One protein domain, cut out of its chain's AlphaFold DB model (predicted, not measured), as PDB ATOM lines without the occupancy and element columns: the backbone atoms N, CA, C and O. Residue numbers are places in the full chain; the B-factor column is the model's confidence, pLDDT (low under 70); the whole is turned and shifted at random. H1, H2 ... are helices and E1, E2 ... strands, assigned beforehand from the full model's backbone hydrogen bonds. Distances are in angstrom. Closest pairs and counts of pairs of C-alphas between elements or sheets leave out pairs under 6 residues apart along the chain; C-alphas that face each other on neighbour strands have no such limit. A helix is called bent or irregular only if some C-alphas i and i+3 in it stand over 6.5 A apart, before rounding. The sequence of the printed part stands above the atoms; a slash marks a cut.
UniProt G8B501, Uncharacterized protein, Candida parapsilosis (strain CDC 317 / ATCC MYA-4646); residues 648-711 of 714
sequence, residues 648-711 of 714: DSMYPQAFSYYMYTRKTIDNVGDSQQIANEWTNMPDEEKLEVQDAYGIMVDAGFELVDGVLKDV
ATOM      1  N   ASP A 648      27.408-134.362 -52.962       44.44
ATOM      2  CA  ASP A 648      28.323-135.499 -52.853       44.44
ATOM      3  C   ASP A 648      29.820-135.098 -52.846       44.44
ATOM      4  O   ASP A 648      30.662-135.851 -52.356       44.44
ATOM      5  N   SER A 649      30.173-133.911 -53.352       48.22
ATOM      6  CA  SER A 649      31.536-133.350 -53.342       48.22
ATOM      7  C   SER A 649      31.864-132.552 -52.079       48.22
ATOM      8  O   SER A 649      33.038-132.352 -51.773       48.22
ATOM      9  N   MET A 650      30.839-132.116 -51.341       42.84
ATOM     10  CA  MET A 650      31.006-131.240 -50.185       42.84
ATOM     11  C   MET A 650      31.375-132.020 -48.912       42.84
ATOM     12  O   MET A 650      32.091-131.484 -48.070       42.84
ATOM     13  N   TYR A 651      30.952-133.291 -48.796       51.78
ATOM     14  CA  TYR A 651      31.172-134.123 -47.602       51.78
ATOM     15  C   TYR A 651      31.299-135.629 -47.930       51.78
ATOM     16  O   TYR A 651      30.350-136.394 -47.724       51.78
ATOM     17  N   PRO A 652      32.469-136.119 -48.385       58.28
ATOM     18  CA  PRO A 652      32.678-137.546 -48.682       58.28
ATOM     19  C   PRO A 652      32.456-138.475 -47.467       58.28
ATOM     20  O   PRO A 652      32.215-139.677 -47.624       58.28
ATOM     21  N   GLN A 653      32.497-137.934 -46.245       63.34
ATOM     22  CA  GLN A 653      32.284-138.679 -45.004       63.34
ATOM     23  C   GLN A 653      30.798-138.979 -44.717       63.34
ATOM     24  O   GLN A 653      30.506-140.006 -44.103       63.34
ATOM     25  N   ALA A 654      29.851-138.170 -45.215       68.19
ATOM     26  CA  ALA A 654      28.415-138.367 -44.973       68.19
ATOM     27  C   ALA A 654      27.886-139.646 -45.646       68.19
ATOM     28  O   ALA A 654      27.170-140.432 -45.024       68.19
ATOM     29  N   PHE A 655      28.328-139.930 -46.878       79.12
ATOM     30  CA  PHE A 655      28.021-141.199 -47.543       79.12
ATOM     31  C   PHE A 655      28.626-142.396 -46.799       79.12
ATOM     32  O   PHE A 655      27.998-143.448 -46.691       79.12
ATOM     33  N   SER A 656      29.832-142.244 -46.243       74.06
ATOM     34  CA  SER A 656      30.481-143.306 -45.464       74.06
ATOM     35  C   SER A 656      29.699-143.622 -44.181       74.06
ATOM     36  O   SER A 656      29.532-144.793 -43.838       74.06
ATOM     37  N   TYR A 657      29.151-142.599 -43.517       80.00
ATOM     38  CA  TYR A 657      28.251-142.751 -42.369       80.00
ATOM     39  C   TYR A 657      26.901-143.369 -42.747       80.00
ATOM     40  O   TYR A 657      26.453-144.315 -42.093       80.00
ATOM     41  N   TYR A 658      26.289-142.934 -43.850       83.69
ATOM     42  CA  TYR A 658      25.079-143.565 -44.386       83.69
ATOM     43  C   TYR A 658      25.305-145.048 -44.700       83.69
ATOM     44  O   TYR A 658      24.531-145.924 -44.324       83.69
ATOM     45  N   MET A 659      26.422-145.363 -45.350       81.50
ATOM     46  CA  MET A 659      26.771-146.732 -45.699       81.50
ATOM     47  C   MET A 659      27.044-147.592 -44.464       81.50
ATOM     48  O   MET A 659      26.673-148.766 -44.457       81.50
ATOM     49  N   TYR A 660      27.660-147.027 -43.423       81.06
ATOM     50  CA  TYR A 660      27.823-147.690 -42.134       81.06
ATOM     51  C   TYR A 660      26.463-147.999 -41.504       81.06
ATOM     52  O   TYR A 660      26.172-149.168 -41.275       81.06
ATOM     53  N   THR A 661      25.607-146.993 -41.304       79.25
ATOM     54  CA  THR A 661      24.293-147.152 -40.653       79.25
ATOM     55  C   THR A 661      23.401-148.157 -41.390       79.25
ATOM     56  O   THR A 661      22.886-149.089 -40.772       79.25
ATOM     57  N   ARG A 662      23.314-148.082 -42.723       82.00
ATOM     58  CA  ARG A 662      22.533-149.040 -43.527       82.00
ATOM     59  C   ARG A 662      23.051-150.476 -43.415       82.00
ATOM     60  O   ARG A 662      22.263-151.420 -43.431       82.00
ATOM     61  N   LYS A 663      24.368-150.666 -43.282       78.88
ATOM     62  CA  LYS A 663      24.977-151.999 -43.149       78.88
ATOM     63  C   LYS A 663      24.889-152.572 -41.743       78.88
ATOM     64  O   LYS A 663      24.692-153.776 -41.610       78.88
ATOM     65  N   THR A 664      25.104-151.754 -40.717       73.94
ATOM     66  CA  THR A 664      25.282-152.222 -39.334       73.94
ATOM     67  C   THR A 664      24.021-152.100 -38.493       73.94
ATOM     68  O   THR A 664      23.788-152.956 -37.645       73.94
ATOM     69  N   ILE A 665      23.199-151.079 -38.740       73.56
ATOM     70  CA  ILE A 665      21.951-150.836 -38.010       73.56
ATOM     71  C   ILE A 665      20.789-151.493 -38.759       73.56
ATOM     72  O   ILE A 665      20.055-152.292 -38.181       73.56
ATOM     73  N   ASP A 666      20.686-151.246 -40.069       72.38
ATOM     74  CA  ASP A 666      19.560-151.734 -40.879       72.38
ATOM     75  C   ASP A 666      19.813-153.099 -41.546       72.38
ATOM     76  O   ASP A 666      18.936-153.633 -42.228       72.38
ATOM     77  N   ASN A 667      21.001-153.688 -41.348       74.62
ATOM     78  CA  ASN A 667      21.411-154.994 -41.886       74.62
ATOM     79  C   ASN A 667      21.251-155.150 -43.415       74.62
ATOM     80  O   ASN A 667      21.026-156.254 -43.925       74.62
ATOM     81  N   VAL A 668      21.405-154.068 -44.182       74.25
ATOM     82  CA  VAL A 668      21.399-154.123 -45.649       74.25
ATOM     83  C   VAL A 668      22.769-154.590 -46.147       74.25
ATOM     84  O   VAL A 668      23.760-153.864 -46.095       74.25
ATOM     85  N   GLY A 669      22.840-155.831 -46.635       61.22
ATOM     86  CA  GLY A 669      24.100-156.452 -47.066       61.22
ATOM     87  C   GLY A 669      24.608-156.021 -48.450       61.22
ATOM     88  O   GLY A 669      25.798-156.169 -48.739       61.22
ATOM     89  N   ASP A 670      23.740-155.487 -49.315       79.19
ATOM     90  CA  ASP A 670      24.111-155.102 -50.681       79.19
ATOM     91  C   ASP A 670      24.629-153.657 -50.739       79.19
ATOM     92  O   ASP A 670      23.884-152.680 -50.665       79.19
ATOM     93  N   SER A 671      25.944-153.521 -50.924       77.00
ATOM     94  CA  SER A 671      26.611-152.215 -51.025       77.00
ATOM     95  C   SER A 671      26.184-151.425 -52.264       77.00
ATOM     96  O   SER A 671      26.250-150.198 -52.262       77.00
ATOM     97  N   GLN A 672      25.755-152.113 -53.323       74.12
ATOM     98  CA  GLN A 672      25.339-151.477 -54.565       74.12
ATOM     99  C   GLN A 672      23.903-150.957 -54.472       74.12
ATOM    100  O   GLN A 672      23.595-149.906 -55.030       74.12
ATOM    101  N   GLN A 673      23.052-151.638 -53.701       80.19
ATOM    102  CA  GLN A 673      21.738-151.123 -53.329       80.19
ATOM    103  C   GLN A 673      21.867-149.827 -52.518       80.19
ATOM    104  O   GLN A 673      21.251-148.833 -52.883       80.19
ATOM    105  N   ILE A 674      22.721-149.802 -51.490       80.25
ATOM    106  CA  ILE A 674      22.930-148.617 -50.639       80.25
ATOM    107  C   ILE A 674      23.452-147.423 -51.452       80.25
ATOM    108  O   ILE A 674      22.985-146.300 -51.280       80.25
ATOM    109  N   ALA A 675      24.387-147.658 -52.378       74.62
ATOM    110  CA  ALA A 675      24.896-146.610 -53.262       74.62
ATOM    111  C   ALA A 675      23.796-146.036 -54.175       74.62
ATOM    112  O   ALA A 675      23.710-144.821 -54.361       74.62
ATOM    113  N   ASN A 676      22.928-146.897 -54.712       77.75
ATOM    114  CA  ASN A 676      21.789-146.467 -55.520       77.75
ATOM    115  C   ASN A 676      20.732-145.731 -54.685       77.75
ATOM    116  O   ASN A 676      20.150-144.771 -55.181       77.75
ATOM    117  N   GLU A 677      20.480-146.155 -53.445       81.25
ATOM    118  CA  GLU A 677      19.601-145.441 -52.506       81.25
ATOM    119  C   GLU A 677      20.137-144.029 -52.259       81.25
ATOM    120  O   GLU A 677      19.411-143.067 -52.468       81.25
ATOM    121  N   TRP A 678      21.429-143.898 -51.945       81.00
ATOM    122  CA  TRP A 678      22.073-142.598 -51.744       81.00
ATOM    123  C   TRP A 678      22.011-141.702 -52.983       81.00
ATOM    124  O   TRP A 678      21.709-140.517 -52.889       81.00
ATOM    125  N   THR A 679      22.257-142.261 -54.169       76.56
ATOM    126  CA  THR A 679      22.232-141.483 -55.421       76.56
ATOM    127  C   THR A 679      20.831-140.954 -55.741       76.56
ATOM    128  O   THR A 679      20.704-139.915 -56.379       76.56
ATOM    129  N   ASN A 680      19.781-141.655 -55.301       77.88
ATOM    130  CA  ASN A 680      18.388-141.272 -55.542       77.88
ATOM    131  C   ASN A 680      17.722-140.576 -54.337       77.88
ATOM    132  O   ASN A 680      16.533-140.264 -54.414       77.88
ATOM    133  N   MET A 681      18.456-140.354 -53.243       79.38
ATOM    134  CA  MET A 681      17.965-139.691 -52.032       79.38
ATOM    135  C   MET A 681      17.822-138.173 -52.262       79.38
ATOM    136  O   MET A 681      18.742-137.578 -52.830       79.38
ATOM    137  N   PRO A 682      16.713-137.537 -51.831       76.31
ATOM    138  CA  PRO A 682      16.557-136.081 -51.870       76.31
ATOM    139  C   PRO A 682      17.640-135.358 -51.058       76.31
ATOM    140  O   PRO A 682      18.054-135.839 -50.005       76.31
ATOM    141  N   ASP A 683      18.054-134.167 -51.499       70.06
ATOM    142  CA  ASP A 683      19.112-133.391 -50.827       70.06
ATOM    143  C   ASP A 683      18.757-133.028 -49.374       70.06
ATOM    144  O   ASP A 683      19.637-132.981 -48.519       70.06
ATOM    145  N   GLU A 684      17.469-132.830 -49.079       72.38
ATOM    146  CA  GLU A 684      16.954-132.571 -47.726       72.38
ATOM    147  C   GLU A 684      17.249-133.743 -46.774       72.38
ATOM    148  O   GLU A 684      17.740-133.529 -45.668       72.38
ATOM    149  N   GLU A 685      17.055-134.986 -47.227       72.06
ATOM    150  CA  GLU A 685      17.349-136.193 -46.439       72.06
ATOM    151  C   GLU A 685      18.861-136.423 -46.293       72.06
ATOM    152  O   GLU A 685      19.337-136.829 -45.232       72.06
ATOM    153  N   LYS A 686      19.654-136.113 -47.328       76.69
ATOM    154  CA  LYS A 686      21.121-136.183 -47.229       76.69
ATOM    155  C   LYS A 686      21.676-135.189 -46.199       76.69
ATOM    156  O   LYS A 686      22.669-135.496 -45.535       76.69
ATOM    157  N   LEU A 687      21.027-134.034 -46.044       70.06
ATOM    158  CA  LEU A 687      21.333-133.026 -45.023       70.06
ATOM    159  C   LEU A 687      21.052-133.541 -43.607       70.06
ATOM    160  O   LEU A 687      21.877-133.360 -42.718       70.06
ATOM    161  N   GLU A 688      19.952-134.265 -43.404       73.12
ATOM    162  CA  GLU A 688      19.663-134.900 -42.111       73.12
ATOM    163  C   GLU A 688      20.713-135.962 -41.743       73.12
ATOM    164  O   GLU A 688      21.147-136.051 -40.591       73.12
ATOM    165  N   VAL A 689      21.180-136.744 -42.724       77.88
ATOM    166  CA  VAL A 689      22.266-137.719 -42.517       77.88
ATOM    167  C   VAL A 689      23.586-137.020 -42.171       77.88
ATOM    168  O   VAL A 689      24.354-137.525 -41.348       77.88
ATOM    169  N   GLN A 690      23.847-135.856 -42.769       72.44
ATOM    170  CA  GLN A 690      24.997-135.021 -42.434       72.44
ATOM    171  C   GLN A 690      24.906-134.485 -40.999       72.44
ATOM    172  O   GLN A 690      25.883-134.599 -40.259       72.44
ATOM    173  N   ASP A 691      23.765-133.936 -40.593       71.19
ATOM    174  CA  ASP A 691      23.570-133.424 -39.232       71.19
ATOM    175  C   ASP A 691      23.735-134.549 -38.201       71.19
ATOM    176  O   ASP A 691      24.403-134.378 -37.180       71.19
ATOM    177  N   ALA A 692      23.223-135.747 -38.502       72.06
ATOM    178  CA  ALA A 692      23.423-136.932 -37.674       72.06
ATOM    179  C   ALA A 692      24.902-137.357 -37.584       72.06
ATOM    180  O   ALA A 692      25.363-137.740 -36.507       72.06
ATOM    181  N   TYR A 693      25.659-137.262 -38.682       75.00
ATOM    182  CA  TYR A 693      27.108-137.474 -38.661       75.00
ATOM    183  C   TYR A 693      27.826-136.413 -37.813       75.00
ATOM    184  O   TYR A 693      28.701-136.760 -37.023       75.00
ATOM    185  N   GLY A 694      27.425-135.141 -37.909       64.19
ATOM    186  CA  GLY A 694      27.949-134.059 -37.070       64.19
ATOM    187  C   GLY A 694      27.738-134.328 -35.578       64.19
ATOM    188  O   GLY A 694      28.688-134.272 -34.804       64.19
ATOM    189  N   ILE A 695      26.529-134.747 -35.191       69.19
ATOM    190  CA  ILE A 695      26.201-135.128 -33.807       69.19
ATOM    191  C   ILE A 695      27.058-136.313 -33.331       69.19
ATOM    192  O   ILE A 695      27.493-136.341 -32.180       69.19
ATOM    193  N   MET A 696      27.316-137.295 -34.198       74.81
ATOM    194  CA  MET A 696      28.171-138.445 -33.887       74.81
ATOM    195  C   MET A 696      29.628-138.023 -33.624       74.81
ATOM    196  O   MET A 696      30.242-138.506 -32.671       74.81
ATOM    197  N   VAL A 697      30.161-137.107 -34.439       71.19
ATOM    198  CA  VAL A 697      31.508-136.543 -34.259       71.19
ATOM    199  C   VAL A 697      31.590-135.708 -32.982       71.19
ATOM    200  O   VAL A 697      32.522-135.887 -32.199       71.19
ATOM    201  N   ASP A 698      30.586-134.871 -32.710       67.81
ATOM    202  CA  ASP A 698      30.500-134.073 -31.479       67.81
ATOM    203  C   ASP A 698      30.397-134.950 -30.220       67.81
ATOM    204  O   ASP A 698      30.905-134.590 -29.155       67.81
ATOM    205  N   ALA A 699      29.791-136.135 -30.339       64.31
ATOM    206  CA  ALA A 699      29.751-137.147 -29.287       64.31
ATOM    207  C   ALA A 699      31.092-137.887 -29.086       64.31
ATOM    208  O   ALA A 699      31.188-138.730 -28.195       64.31
ATOM    209  N   GLY A 700      32.126-137.564 -29.872       59.94
ATOM    210  CA  GLY A 700      33.475-138.107 -29.735       59.94
ATOM    211  C   GLY A 700      33.736-139.383 -30.531       59.94
ATOM    212  O   GLY A 700      34.670-140.102 -30.192       59.94
ATOM    213  N   PHE A 701      32.954-139.681 -31.573       69.44
ATOM    214  CA  PHE A 701      33.155-140.859 -32.421       69.44
ATOM    215  C   PHE A 701      33.568-140.482 -33.849       69.44
ATOM    216  O   PHE A 701      33.106-139.492 -34.403       69.44
ATOM    217  N   GLU A 702      34.395-141.307 -34.489       76.50
ATOM    218  CA  GLU A 702      34.822-141.127 -35.881       76.50
ATOM    219  C   GLU A 702      34.701-142.439 -36.669       76.50
ATOM    220  O   GLU A 702      34.872-143.535 -36.130       76.50
ATOM    221  N   LEU A 703      34.415-142.341 -37.968       73.19
ATOM    222  CA  LEU A 703      34.418-143.475 -38.890       73.19
ATOM    223  C   LEU A 703      35.779-143.610 -39.575       73.19
ATOM    224  O   LEU A 703      36.112-142.830 -40.461       73.19
ATOM    225  N   VAL A 704      36.528-144.657 -39.226       67.12
ATOM    226  CA  VAL A 704      37.812-144.991 -39.862       67.12
ATOM    227  C   VAL A 704      37.660-146.320 -40.597       67.12
ATOM    228  O   VAL A 704      37.304-147.327 -39.986       67.12
ATOM    229  N   ASP A 705      37.891-146.320 -41.913       62.34
ATOM    230  CA  ASP A 705      37.739-147.489 -42.799       62.34
ATOM    231  C   ASP A 705      36.360-148.180 -42.711       62.34
ATOM    232  O   ASP A 705      36.232-149.398 -42.850       62.34
ATOM    233  N   GLY A 706      35.299-147.400 -42.471       62.25
ATOM    234  CA  GLY A 706      33.926-147.909 -42.356       62.25
ATOM    235  C   GLY A 706      33.593-148.555 -41.006       62.25
ATOM    236  O   GLY A 706      32.572-149.232 -40.899       62.25
ATOM    237  N   VAL A 707      34.428-148.354 -39.981       68.19
ATOM    238  CA  VAL A 707      34.191-148.801 -38.601       68.19
ATOM    239  C   VAL A 707      34.129-147.594 -37.668       68.19
ATOM    240  O   VAL A 707      35.006-146.733 -37.709       68.19
ATOM    241  N   LEU A 708      33.101-147.546 -36.817       72.81
ATOM    242  CA  LEU A 708      32.952-146.519 -35.788       72.81
ATOM    243  C   LEU A 708      33.989-146.729 -34.674       72.81
ATOM    244  O   LEU A 708      34.054-147.812 -34.088       72.81
ATOM    245  N   LYS A 709      34.792-145.707 -34.383       76.19
ATOM    246  CA  LYS A 709      35.795-145.686 -33.313       76.19
ATOM    247  C   LYS A 709      35.498-144.552 -32.340       76.19
ATOM    248  O   LYS A 709      35.115-143.466 -32.757       76.19
ATOM    249  N   ASP A 710      35.691-144.819 -31.055       73.94
ATOM    250  CA  ASP A 710      35.647-143.802 -30.005       73.94
ATOM    251  C   ASP A 710      36.985-143.047 -29.987       73.94
ATOM    252  O   ASP A 710      38.045-143.655 -29.829       73.94
ATOM    253  N   VAL A 711      36.938-141.733 -30.194       63.38
ATOM    254  CA  VAL A 711      38.103-140.835 -30.239       63.38
ATOM    255  C   VAL A 711      38.565-140.466 -28.818       63.38
ATOM    256  O   VAL A 711      39.693-140.010 -28.629       63.38
TER     257      VAL A 711
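AT A GLANCE: This is residues 648 to 711 of the 714 residues of an uncharacterized protein of Candida parapsilosis (strain CDC 317 / ATCC MYA-4646) (UniProt G8B501). Helix H1 stands in the middle, with H2 on one side of it and a small hairpin of strands E1 and E2 on the other. H3, the longest helix, runs across beside the first half of H1, about perpendicular to it, from near the end of H2 to the hairpin. The printed part has 64 residues in the order H1, H2, H3, E1, E2, the two strands antiparallel, and its class is mostly helix. It is compact, with a radius of gyration of the C-alphas of 11.4 A and spans of 31 by 25 by 18 A.

IN THESE COORDINATES: H1, residues 652 to 664, begins at C-alpha 652 (32.678, -137.546, -48.682) and is 18.9 A long; it is neither bent nor irregular, but only just: C-alphas 652 and 655 are 6.0 A apart. H2, residues 671 to 680, measures 14.4 A and H3, residues 683 to 698, 22.5 A. E1, residues 701 to 704, measures 9.7 A; E2, residues 707 to 710, measures 10.0 A and ends at C-alpha 710 (35.647, -143.802, -30.005).

HOW THE PARTS SIT: H1 touches H2 at a steep tilt of 54 degrees, opposite ways; their closest C-alphas, of Met 659 and Ile 674, are 6.5 A apart. H1 touches H3 with residues 654 to 658 alone, about perpendicular at 85 degrees, closest at the C-alphas of Ala 654 and Gln 690, 5.4 A. The closest C-alphas of H1 and E1, of Tyr 657 and Leu 703, are 7.1 A apart. In the hairpin E1 and E2, N 709 and O 702 are within hydrogen-bond range at 2.8 A. H2 is apart from both strands. Every O i to N i+4 pair is within range in H2 and H3, and 8 of 9 in H1.

THE WHOLE: The two C-alphas farthest apart, of Asn 680 and Val 711, are 32.1 A apart. The printed part has no cut and no long link. Its mean pLDDT is 71.6, and 19 residues are under 70, among them 648 to 654.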